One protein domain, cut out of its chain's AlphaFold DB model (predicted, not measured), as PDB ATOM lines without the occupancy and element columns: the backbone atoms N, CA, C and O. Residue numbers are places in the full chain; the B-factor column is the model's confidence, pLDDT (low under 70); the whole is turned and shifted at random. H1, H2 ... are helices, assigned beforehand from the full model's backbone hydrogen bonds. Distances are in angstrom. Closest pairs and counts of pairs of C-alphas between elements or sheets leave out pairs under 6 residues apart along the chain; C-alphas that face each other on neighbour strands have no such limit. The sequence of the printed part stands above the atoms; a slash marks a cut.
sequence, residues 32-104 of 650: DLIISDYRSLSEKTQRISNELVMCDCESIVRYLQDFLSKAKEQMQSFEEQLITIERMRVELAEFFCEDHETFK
ATOM      1  N   ASP A  32      29.315 -15.019   6.996       92.44
ATOM      2  CA  ASP A  32      29.290 -14.374   8.316       92.44
ATOM      3  C   ASP A  32      29.945 -15.253   9.401       92.44
ATOM      4  O   ASP A  32      30.727 -14.770  10.224       92.44
ATOM      5  N   LEU A  33      29.649 -16.561   9.386       94.81
ATOM      6  CA  LEU A  33      30.187 -17.523  10.348       94.81
ATOM      7  C   LEU A  33      31.685 -17.763  10.123       94.81
ATOM      8  O   LEU A  33      32.444 -17.777  11.087       94.81
ATOM      9  N   ILE A  34      32.125 -17.887   8.868       95.25
ATOM     10  CA  ILE A  34      33.547 -18.089   8.543       95.25
ATOM     11  C   ILE A  34      34.372 -16.852   8.937       95.25
ATOM     12  O   ILE A  34      35.457 -16.996   9.501       95.25
ATOM     13  N   ILE A  35      33.847 -15.640   8.713       94.62
ATOM     14  CA  ILE A  35      34.476 -14.384   9.154       94.62
ATOM     15  C   ILE A  35      34.546 -14.324  10.691       94.62
ATOM     16  O   ILE A  35      35.579 -13.945  11.245       94.62
ATOM     17  N   SER A  36      33.488 -14.740  11.394       95.50
ATOM     18  CA  SER A  36      33.474 -14.836  12.863       95.50
ATOM     19  C   SER A  36      34.520 -15.827  13.394       95.50
ATOM     20  O   SER A  36      35.278 -15.502  14.315       95.50
ATOM     21  N   ASP A  37      34.607 -17.021  12.802       95.25
ATOM     22  CA  ASP A  37      35.581 -18.042  13.189       95.25
ATOM     23  C   ASP A  37      37.020 -17.567  12.933       95.25
ATOM     24  O   ASP A  37      37.859 -17.679  13.836       95.25
ATOM     25  N   TYR A  38      37.282 -16.953  11.768       95.75
ATOM     26  CA  TYR A  38      38.559 -16.315  11.424       95.75
ATOM     27  C   TYR A  38      38.953 -15.234  12.434       95.75
ATOM     28  O   TYR A  38      40.054 -15.302  12.979       95.75
ATOM     29  N   ARG A  39      38.060 -14.284  12.756       95.38
ATOM     30  CA  ARG A  39      38.333 -13.236  13.759       95.38
ATOM     31  C   ARG A  39      38.710 -13.852  15.109       95.38
ATOM     32  O   ARG A  39      39.710 -13.455  15.705       95.38
ATOM     33  N   SER A  40      37.994 -14.890  15.554       96.25
ATOM     34  CA  SER A  40      38.322 -15.580  16.811       96.25
ATOM     35  C   SER A  40      39.663 -16.329  16.763       96.25
ATOM     36  O   SER A  40      40.333 -16.449  17.788       96.25
ATOM     37  N   LEU A  41      40.061 -16.864  15.603       95.44
ATOM     38  CA  LEU A  41      41.349 -17.537  15.408       95.44
ATOM     39  C   LEU A  41      42.504 -16.527  15.337       95.44
ATOM     40  O   LEU A  41      43.574 -16.793  15.886       95.44
ATOM     41  N   SER A  42      42.260 -15.362  14.732       94.69
ATOM     42  CA  SER A  42      43.207 -14.249  14.637       94.69
ATOM     43  C   SER A  42      43.519 -13.715  16.027       94.69
ATOM     44  O   SER A  42      44.677 -13.677  16.441       94.69
ATOM     45  N   GLU A  43      42.476 -13.458  16.820       95.31
ATOM     46  CA  GLU A  43      42.626 -13.011  18.201       95.31
ATOM     47  C   GLU A  43      43.396 -14.030  19.061       95.31
ATOM     48  O   GLU A  43      44.331 -13.657  19.767       95.31
ATOM     49  N   LYS A  44      43.077 -15.331  18.971       94.94
ATOM     50  CA  LYS A  44      43.816 -16.395  19.685       94.94
ATOM     51  C   LYS A  44      45.288 -16.446  19.264       94.94
ATOM     52  O   LYS A  44      46.163 -16.534  20.122       94.94
ATOM     53  N   THR A  45      45.568 -16.347  17.965       94.50
ATOM     54  CA  THR A  45      46.937 -16.347  17.422       94.50
ATOM     55  C   THR A  45      47.719 -15.113  17.881       94.50
ATOM     56  O   THR A  45      48.888 -15.231  18.251       94.50
ATOM     57  N   GLN A  46      47.078 -13.943  17.945       93.62
ATOM     58  CA  GLN A  46      47.702 -12.720  18.447       93.62
ATOM     59  C   GLN A  46      47.901 -12.745  19.970       93.62
ATOM     60  O   GLN A  46      48.963 -12.337  20.433       93.62
ATOM     61  N   ARG A  47      46.951 -13.280  20.752       94.06
ATOM     62  CA  ARG A  47      47.098 -13.489  22.207       94.06
ATOM     63  C   ARG A  47      48.314 -14.371  22.513       94.06
ATOM     64  O   ARG A  47      49.213 -13.919  23.216       94.06
ATOM     65  N   ILE A  48      48.421 -15.547  21.882       92.94
ATOM     66  CA  ILE A  48      49.594 -16.435  22.019       92.94
ATOM     67  C   ILE A  48      50.874 -15.720  21.552       92.94
ATOM     68  O   ILE A  48      51.918 -15.833  22.191       92.94
ATOM     69  N   SER A  49      50.807 -14.935  20.469       92.44
ATOM     70  CA  SER A  49      51.951 -14.148  19.993       92.44
ATOM     71  C   SER A  49      52.387 -13.034  20.946       92.44
ATOM     72  O   SER A  49      53.557 -12.670  20.892       92.44
ATOM     73  N   ASN A  50      51.491 -12.487  21.772       92.19
ATOM     74  CA  ASN A  50      51.810 -11.485  22.788       92.19
ATOM     75  C   ASN A  50      52.373 -12.158  24.051       92.19
ATOM     76  O   ASN A  50      53.406 -11.734  24.567       92.19
ATOM     77  N   GLU A  51      51.735 -13.240  24.508       91.19
ATOM     78  CA  GLU A  51      52.186 -14.058  25.643       91.19
ATOM     79  C   GLU A  51      53.610 -14.593  25.433       91.19
ATOM     80  O   GLU A  51      54.402 -14.627  26.373       91.19
ATOM     81  N   LEU A  52      53.977 -14.941  24.192       91.44
ATOM     82  CA  LEU A  52      55.313 -15.453  23.884       91.44
ATOM     83  C   LEU A  52      56.433 -14.419  24.075       91.44
ATOM     84  O   LEU A  52      57.550 -14.803  24.408       91.44
ATOM     85  N   VAL A  53      56.145 -13.121  23.914       87.94
ATOM     86  CA  VAL A  53      57.123 -12.042  24.167       87.94
ATOM     87  C   VAL A  53      57.439 -11.926  25.663       87.94
ATOM     88  O   VAL A  53      58.521 -11.486  26.033       87.94
ATOM     89  N   MET A  54      56.507 -12.345  26.524       88.44
ATOM     90  CA  MET A  54      56.623 -12.321  27.987       88.44
ATOM     91  C   MET A  54      57.098 -13.673  28.567       88.44
ATOM     92  O   MET A  54      56.938 -13.920  29.760       88.44
ATOM     93  N   CYS A  55      57.613 -14.587  27.735       89.12
ATOM     94  CA  CYS A  55      57.931 -15.956  28.138       89.12
ATOM     95  C   CYS A  55      59.441 -16.167  28.344       89.12
ATOM     96  O   CYS A  55      60.187 -16.341  27.384       89.12
ATOM     97  N   ASP A  56      59.878 -16.273  29.602       89.56
ATOM     98  CA  ASP A  56      61.286 -16.508  29.985       89.56
ATOM     99  C   ASP A  56      61.854 -17.885  29.551       89.56
ATOM    100  O   ASP A  56      63.004 -18.218  29.842       89.56
ATOM    101  N   CYS A  57      61.053 -18.745  28.914       91.56
ATOM    102  CA  CYS A  57      61.409 -20.132  28.622       91.56
ATOM    103  C   CYS A  57      61.806 -20.316  27.149       91.56
ATOM    104  O   CYS A  57      60.974 -20.652  26.307       91.56
ATOM    105  N   GLU A  58      63.096 -20.132  26.850       89.56
ATOM    106  CA  GLU A  58      63.672 -20.154  25.491       89.56
ATOM    107  C   GLU A  58      63.250 -21.372  24.643       89.56
ATOM    108  O   GLU A  58      62.946 -21.236  23.457       89.56
ATOM    109  N   SER A  59      63.164 -22.566  25.240       88.81
ATOM    110  CA  SER A  59      62.743 -23.788  24.537       88.81
ATOM    111  C   SER A  59      61.275 -23.753  24.090       88.81
ATOM    112  O   SER A  59      60.952 -24.242  23.006       88.81
ATOM    113  N   ILE A  60      60.396 -23.131  24.884       88.56
ATOM    114  CA  ILE A  60      58.988 -22.895  24.537       88.56
ATOM    115  C   ILE A  60      58.885 -21.771  23.500       88.56
ATOM    116  O   ILE A  60      58.154 -21.929  22.521       88.56
ATOM    117  N   VAL A  61      59.649 -20.684  23.670       91.44
ATOM    118  CA  VAL A  61      59.732 -19.572  22.704       91.44
ATOM    119  C   VAL A  61      60.101 -20.094  21.320       91.44
ATOM    120  O   VAL A  61      59.337 -19.910  20.376       91.44
ATOM    121  N   ARG A  62      61.206 -20.836  21.205       89.88
ATOM    122  CA  ARG A  62      61.681 -21.392  19.932       89.88
ATOM    123  C   ARG A  62      60.665 -22.330  19.270       89.88
ATOM    124  O   ARG A  62      60.477 -22.253  18.060       89.88
ATOM    125  N   TYR A  63      60.002 -23.200  20.037       89.69
ATOM    126  CA  TYR A  63      58.998 -24.120  19.486       89.69
ATOM    127  C   TYR A  63      57.741 -23.386  18.988       89.69
ATOM    128  O   TYR A  63      57.249 -23.656  17.892       89.69
ATOM    129  N   LEU A  64      57.226 -22.436  19.775       92.56
ATOM    130  CA  LEU A  64      56.017 -21.694  19.417       92.56
ATOM    131  C   LEU A  64      56.267 -20.622  18.350       92.56
ATOM    132  O   LEU A  64      55.342 -20.306  17.610       92.56
ATOM    133  N   GLN A  65      57.485 -20.097  18.207       92.38
ATOM    134  CA  GLN A  65      57.820 -19.119  17.167       92.38
ATOM    135  C   GLN A  65      57.701 -19.721  15.754       92.38
ATOM    136  O   GLN A  65      57.084 -19.112  14.878       92.38
ATOM    137  N   ASP A  66      58.186 -20.952  15.552       90.56
ATOM    138  CA  ASP A  66      58.016 -21.709  14.302       90.56
ATOM    139  C   ASP A  66      56.540 -22.014  13.989       90.56
ATOM    140  O   ASP A  66      56.139 -22.030  12.822       90.56
ATOM    141  N   PHE A  67      55.733 -22.274  15.023       93.12
ATOM    142  CA  PHE A  67      54.290 -22.492  14.895       93.12
ATOM    143  C   PHE A  67      53.552 -21.194  14.543       93.12
ATOM    144  O   PHE A  67      52.799 -21.165  13.573       93.12
ATOM    145  N   LEU A  68      53.802 -20.108  15.281       94.94
ATOM    146  CA  LEU A  68      53.165 -18.805  15.073       94.94
ATOM    147  C   LEU A  68      53.516 -18.187  13.719       94.94
ATOM    148  O   LEU A  68      52.665 -17.529  13.131       94.94
ATOM    149  N   SER A  69      54.733 -18.406  13.215       93.81
ATOM    150  CA  SER A  69      55.130 -17.969  11.872       93.81
ATOM    151  C   SER A  69      54.224 -18.597  10.802       93.81
ATOM    152  O   SER A  69      53.555 -17.888  10.052       93.81
ATOM    153  N   LYS A  70      54.089 -19.932  10.827       94.56
ATOM    154  CA  LYS A  70      53.225 -20.699   9.909       94.56
ATOM    155  C   LYS A  70      51.740 -20.398  10.111       94.56
ATOM    156  O   LYS A  70      50.991 -20.347   9.141       94.56
ATOM    157  N   ALA A  71      51.311 -20.179  11.355       95.12
ATOM    158  CA  ALA A  71      49.943 -19.774  11.654       95.12
ATOM    159  C   ALA A  71      49.629 -18.415  11.012       95.12
ATOM    160  O   ALA A  71      48.639 -18.308  10.299       95.12
ATOM    161  N   LYS A  72      50.491 -17.404  11.182       94.00
ATOM    162  CA  LYS A  72      50.302 -16.071  10.583       94.00
ATOM    163  C   LYS A  72      50.307 -16.111   9.051       94.00
ATOM    164  O   LYS A  72      49.443 -15.490   8.445       94.00
ATOM    165  N   GLU A  73      51.198 -16.892   8.438       95.38
ATOM    166  CA  GLU A  73      51.217 -17.135   6.984       95.38
ATOM    167  C   GLU A  73      49.885 -17.732   6.481       95.38
ATOM    168  O   GLU A  73      49.273 -17.216   5.544       95.38
ATOM    169  N   GLN A  74      49.382 -18.778   7.147       95.38
ATOM    170  CA  GLN A  74      48.095 -19.399   6.808       95.38
ATOM    171  C   GLN A  74      46.906 -18.461   7.059       95.38
ATOM    172  O   GLN A  74      45.963 -18.446   6.268       95.38
ATOM    173  N   MET A  75      46.949 -17.662   8.127       94.88
ATOM    174  CA  MET A  75      45.905 -16.690   8.447       94.88
ATOM    175  C   MET A  75      45.827 -15.560   7.418       94.88
ATOM    176  O   MET A  75      44.722 -15.246   6.985       94.88
ATOM    177  N   GLN A  76      46.962 -15.019   6.964       93.88
ATOM    178  CA  GLN A  76      46.990 -14.029   5.882       93.88
ATOM    179  C   GLN A  76      46.434 -14.625   4.578       93.88
ATOM    180  O   GLN A  76      45.566 -14.034   3.939       93.88
ATOM    181  N   SER A  77      46.857 -15.840   4.208       95.06
ATOM    182  CA  SER A  77      46.345 -16.507   3.003       95.06
ATOM    183  C   SER A  77      44.831 -16.772   3.065       95.06
ATOM    184  O   SER A  77      44.158 -16.755   2.033       95.06
ATOM    185  N   PHE A  78      44.270 -16.993   4.258       94.88
ATOM    186  CA  PHE A  78      42.825 -17.143   4.458       94.88
ATOM    187  C   PHE A  78      42.080 -15.797   4.421       94.88
ATOM    188  O   PHE A  78      40.975 -15.720   3.890       94.88
ATOM    189  N   GLU A  79      42.695 -14.720   4.908       95.31
ATOM    190  CA  GLU A  79      42.172 -13.349   4.819       95.31
ATOM    191  C   GLU A  79      42.045 -12.885   3.356       95.31
ATOM    192  O   GLU A  79      40.980 -12.431   2.934       95.31
ATOM    193  N   GLU A  80      43.075 -13.123   2.536       95.62
ATOM    194  CA  GLU A  80      43.077 -12.852   1.086       95.62
ATOM    195  C   GLU A  80      41.970 -13.629   0.332       95.62
ATOM    196  O   GLU A  80      41.381 -13.131  -0.641       95.62
ATOM    197  N   GLN A  81      41.644 -14.840   0.803       95.75
ATOM    198  CA  GLN A  81      40.526 -15.645   0.299       95.75
ATOM    199  C   GLN A  81      39.167 -15.075   0.730       95.75
ATOM    200  O   GLN A  81      38.272 -14.976  -0.109       95.75
ATOM    201  N   LEU A  82      39.009 -14.641   1.984       95.81
ATOM    202  CA  LEU A  82      37.770 -14.020   2.471       95.81
ATOM    203  C   LEU A  82      37.465 -12.697   1.749       95.81
ATOM    204  O   LEU A  82      36.343 -12.516   1.274       95.81
ATOM    205  N   ILE A  83      38.467 -11.833   1.553       95.81
ATOM    206  CA  ILE A  83      38.354 -10.606   0.739       95.81
ATOM    207  C   ILE A  83      37.925 -10.944  -0.700       95.81
ATOM    208  O   ILE A  83      37.120 -10.242  -1.316       95.81
ATOM    209  N   THR A  84      38.427 -12.052  -1.254       96.00
ATOM    210  CA  THR A  84      38.063 -12.512  -2.601       96.00
ATOM    211  C   THR A  84      36.637 -13.064  -2.683       96.00
ATOM    212  O   THR A  84      35.925 -12.726  -3.629       96.00
ATOM    213  N   ILE A  85      36.193 -13.847  -1.693       95.69
ATOM    214  CA  ILE A  85      34.808 -14.334  -1.575       95.69
ATOM    215  C   ILE A  85      33.838 -13.153  -1.462       95.69
ATOM    216  O   ILE A  85      32.830 -13.117  -2.165       95.69
ATOM    217  N   GLU A  86      34.162 -12.163  -0.636       95.19
ATOM    218  CA  GLU A  86      33.297 -11.010  -0.395       95.19
ATOM    219  C   GLU A  86      33.237 -10.063  -1.608       95.19
ATOM    220  O   GLU A  86      32.157  -9.630  -2.013       95.19
ATOM    221  N   ARG A  87      34.360  -9.848  -2.309       95.44
ATOM    222  CA  ARG A  87      34.353  -9.184  -3.626       95.44
ATOM    223  C   ARG A  87      33.458  -9.921  -4.631       95.44
ATOM    224  O   ARG A  87      32.734  -9.280  -5.390       95.44
ATOM    225  N   MET A  88      33.474 -11.257  -4.631       95.62
ATOM    226  CA  MET A  88      32.588 -12.062  -5.482       95.62
ATOM    227  C   MET A  88      31.119 -12.000  -5.041       95.62
ATOM    228  O   MET A  88      30.246 -12.033  -5.907       95.62
ATOM    229  N   ARG A  89      30.822 -11.853  -3.741       95.56
ATOM    230  CA  ARG A  89      29.461 -11.585  -3.244       95.56
ATOM    231  C   ARG A  89      28.913 -10.287  -3.832       95.56
ATOM    232  O   ARG A  89      27.794 -10.290  -4.335       95.56
ATOM    233  N   VAL A  90      29.716  -9.222  -3.844       95.75
ATOM    234  CA  VAL A  90      29.330  -7.928  -4.432       95.75
ATOM    235  C   VAL A  90      29.200  -8.011  -5.962       95.75
ATOM    236  O   VAL A  90      28.178  -7.580  -6.490       95.75
ATOM    237  N   GLU A  91      30.145  -8.644  -6.681       96.12
ATOM    238  CA  GLU A  91      30.008  -8.882  -8.139       96.12
ATOM    239  C   GLU A  91      28.716  -9.664  -8.482       96.12
ATOM    240  O   GLU A  91      28.117  -9.434  -9.534       96.12
ATOM    241  N   LEU A  92      28.261 -10.573  -7.606       96.31
ATOM    242  CA  LEU A  92      27.013 -11.324  -7.782       96.31
ATOM    243  C   LEU A  92      25.758 -10.512  -7.416       96.31
ATOM    244  O   LEU A  92      24.768 -10.606  -8.143       96.31
ATOM    245  N   ALA A  93      25.796  -9.689  -6.363       96.69
ATOM    246  CA  ALA A  93      24.699  -8.785  -6.009       96.69
ATOM    247  C   ALA A  93      24.417  -7.786  -7.151       96.69
ATOM    248  O   ALA A  93      23.287  -7.716  -7.645       96.69
ATOM    249  N   GLU A  94      25.462  -7.123  -7.670       96.25
ATOM    250  CA  GLU A  94      25.369  -6.249  -8.850       96.25
ATOM    251  C   GLU A  94      24.791  -6.991 -10.069       96.25
ATOM    252  O   GLU A  94      23.938  -6.461 -10.788       96.25
ATOM    253  N   PHE A  95      25.228  -8.234 -10.301       96.12
ATOM    254  CA  PHE A  95      24.792  -9.047 -11.437       96.12
ATOM    255  C   PHE A  95      23.305  -9.427 -11.382       96.12
ATOM    256  O   PHE A  95      22.632  -9.405 -12.417       96.12
ATOM    257  N   PHE A  96      22.778  -9.755 -10.198       95.81
ATOM    258  CA  PHE A  96      21.354 -10.050 -10.005       95.81
ATOM    259  C   PHE A  96      20.491  -8.797  -9.786       95.81
ATOM    260  O   PHE A  96      19.264  -8.895  -9.836       95.81
ATOM    261  N   CYS A  97      21.114  -7.618  -9.644       96.56
ATOM    262  CA  CYS A  97      20.472  -6.364  -9.237       96.56
ATOM    263  C   CYS A  97      19.797  -6.469  -7.855       96.56
ATOM    264  O   CYS A  97      18.729  -5.894  -7.635       96.56
ATOM    265  N   GLU A  98      20.424  -7.217  -6.947       95.44
ATOM    266  CA  GLU A  98      20.043  -7.322  -5.537       95.44
ATOM    267  C   GLU A  98      20.876  -6.351  -4.681       95.44
ATOM    268  O   GLU A  98      21.936  -5.881  -5.097       95.44
ATOM    269  N   ASP A  99      20.373  -6.003  -3.498       95.75
ATOM    270  CA  ASP A  99      21.020  -5.045  -2.597       95.75
ATOM    271  C   ASP A  99      22.269  -5.641  -1.917       95.75
ATOM    272  O   ASP A  99      22.277  -6.789  -1.475       95.75
ATOM    273  N   HIS A 100      23.328  -4.840  -1.804       92.75
ATOM    274  CA  HIS A 100      24.626  -5.272  -1.295       92.75
ATOM    275  C   HIS A 100      24.635  -5.469   0.231       92.75
ATOM    276  O   HIS A 100      25.425  -6.289   0.709       92.75
ATOM    277  N   GLU A 101      23.782  -4.774   0.996       90.75
ATOM    278  CA  GLU A 101      23.686  -4.974   2.453       90.75
ATOM    279  C   GLU A 101      22.899  -6.260   2.801       90.75
ATOM    280  O   GLU A 101      23.229  -6.938   3.774       90.75
ATOM    281  N   THR A 102      21.906  -6.658   1.991       93.62
ATOM    282  CA  THR A 102      21.048  -7.836   2.256       93.62
ATOM    283  C   THR A 102      21.374  -9.111   1.462       93.62
ATOM    284  O   THR A 102      20.942 -10.194   1.868       93.62
ATOM    285  N   PHE A 103      22.142  -9.044   0.367       95.75
ATOM    286  CA  PHE A 103      22.445 -10.214  -0.473       95.75
ATOM    287  C   PHE A 103      23.360 -11.240   0.223       95.75
ATOM    288  O   PHE A 103      24.528 -10.970   0.511       95.75
ATOM    289  N   LYS A 104      22.852 -12.462   0.431       94.88
ATOM    290  CA  LYS A 104      23.564 -13.571   1.093       94.88
ATOM    291  C   LYS A 104      23.907 -14.706   0.130       94.88
ATOM    292  O   LYS A 104      23.025 -15.233  -0.552       94.88
TER     293      LYS A 104
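Overview. This is residues 32 to 104 of the 650 residues of the protein "FH2 domain-containing protein" of Soboliphyme baturini (UniProt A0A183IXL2). The model is a long, thin helical hairpin: H1 runs one way, a tight turn follows, and the much longer H2 folds back beside it and runs on past the beginning of H1. At the far end of H2 the closing stretch, residues 97 to 104, hooks back towards the side of H1, and the last printed C-alpha comes within 9.3 A of the first. The printed part has 73 residues with two named helices, H1 then H2, and no named strand; its class is all helix. The whole is an extended rod, with a radius of gyration of the C-alphas of 17.6 A and spans of 57 by 16 by 13 A.

Along the chain. H1 takes residues 32 to 54, 33.7 A from first to last C-alpha, beginning at C-alpha 32 at (29.290, -14.374, 8.316). H2 takes residues 58 to 96, 56.2 A long, from C-alpha 58 at (63.672, -20.154, 25.491) to C-alpha 96 at (21.354, -10.050, -10.005). H2 has a kink of 25 degrees near residue 66. Residues 97 to 104 follow H2 with no named element.

Arrangement. H1 and H2 form a helical hairpin and touch, with 9 pairs of C-alphas within 8 A. Their closest C-alphas are those of Leu 52 and Val 61, 6.2 A apart. They run opposite ways at a shallow tilt of 23 degrees, 11.3 A from centre to centre. Residues 54 to 59 stand free, and so do residues 83 to 88 of H2. Of the backbone O i to N i+4 pairs, 17 of 19 in H1 and 32 of 35 in H2 are within hydrogen-bond range.

Size, cuts and confidence. The two C-alphas farthest apart are those of Asp 56 and Cys 97, at 57.5 A. The printed part has no cut, and the link from H1 to H2, with 3 residues between them, is tight. The mean pLDDT of the printed part is 93.9, and no printed residue is under 70.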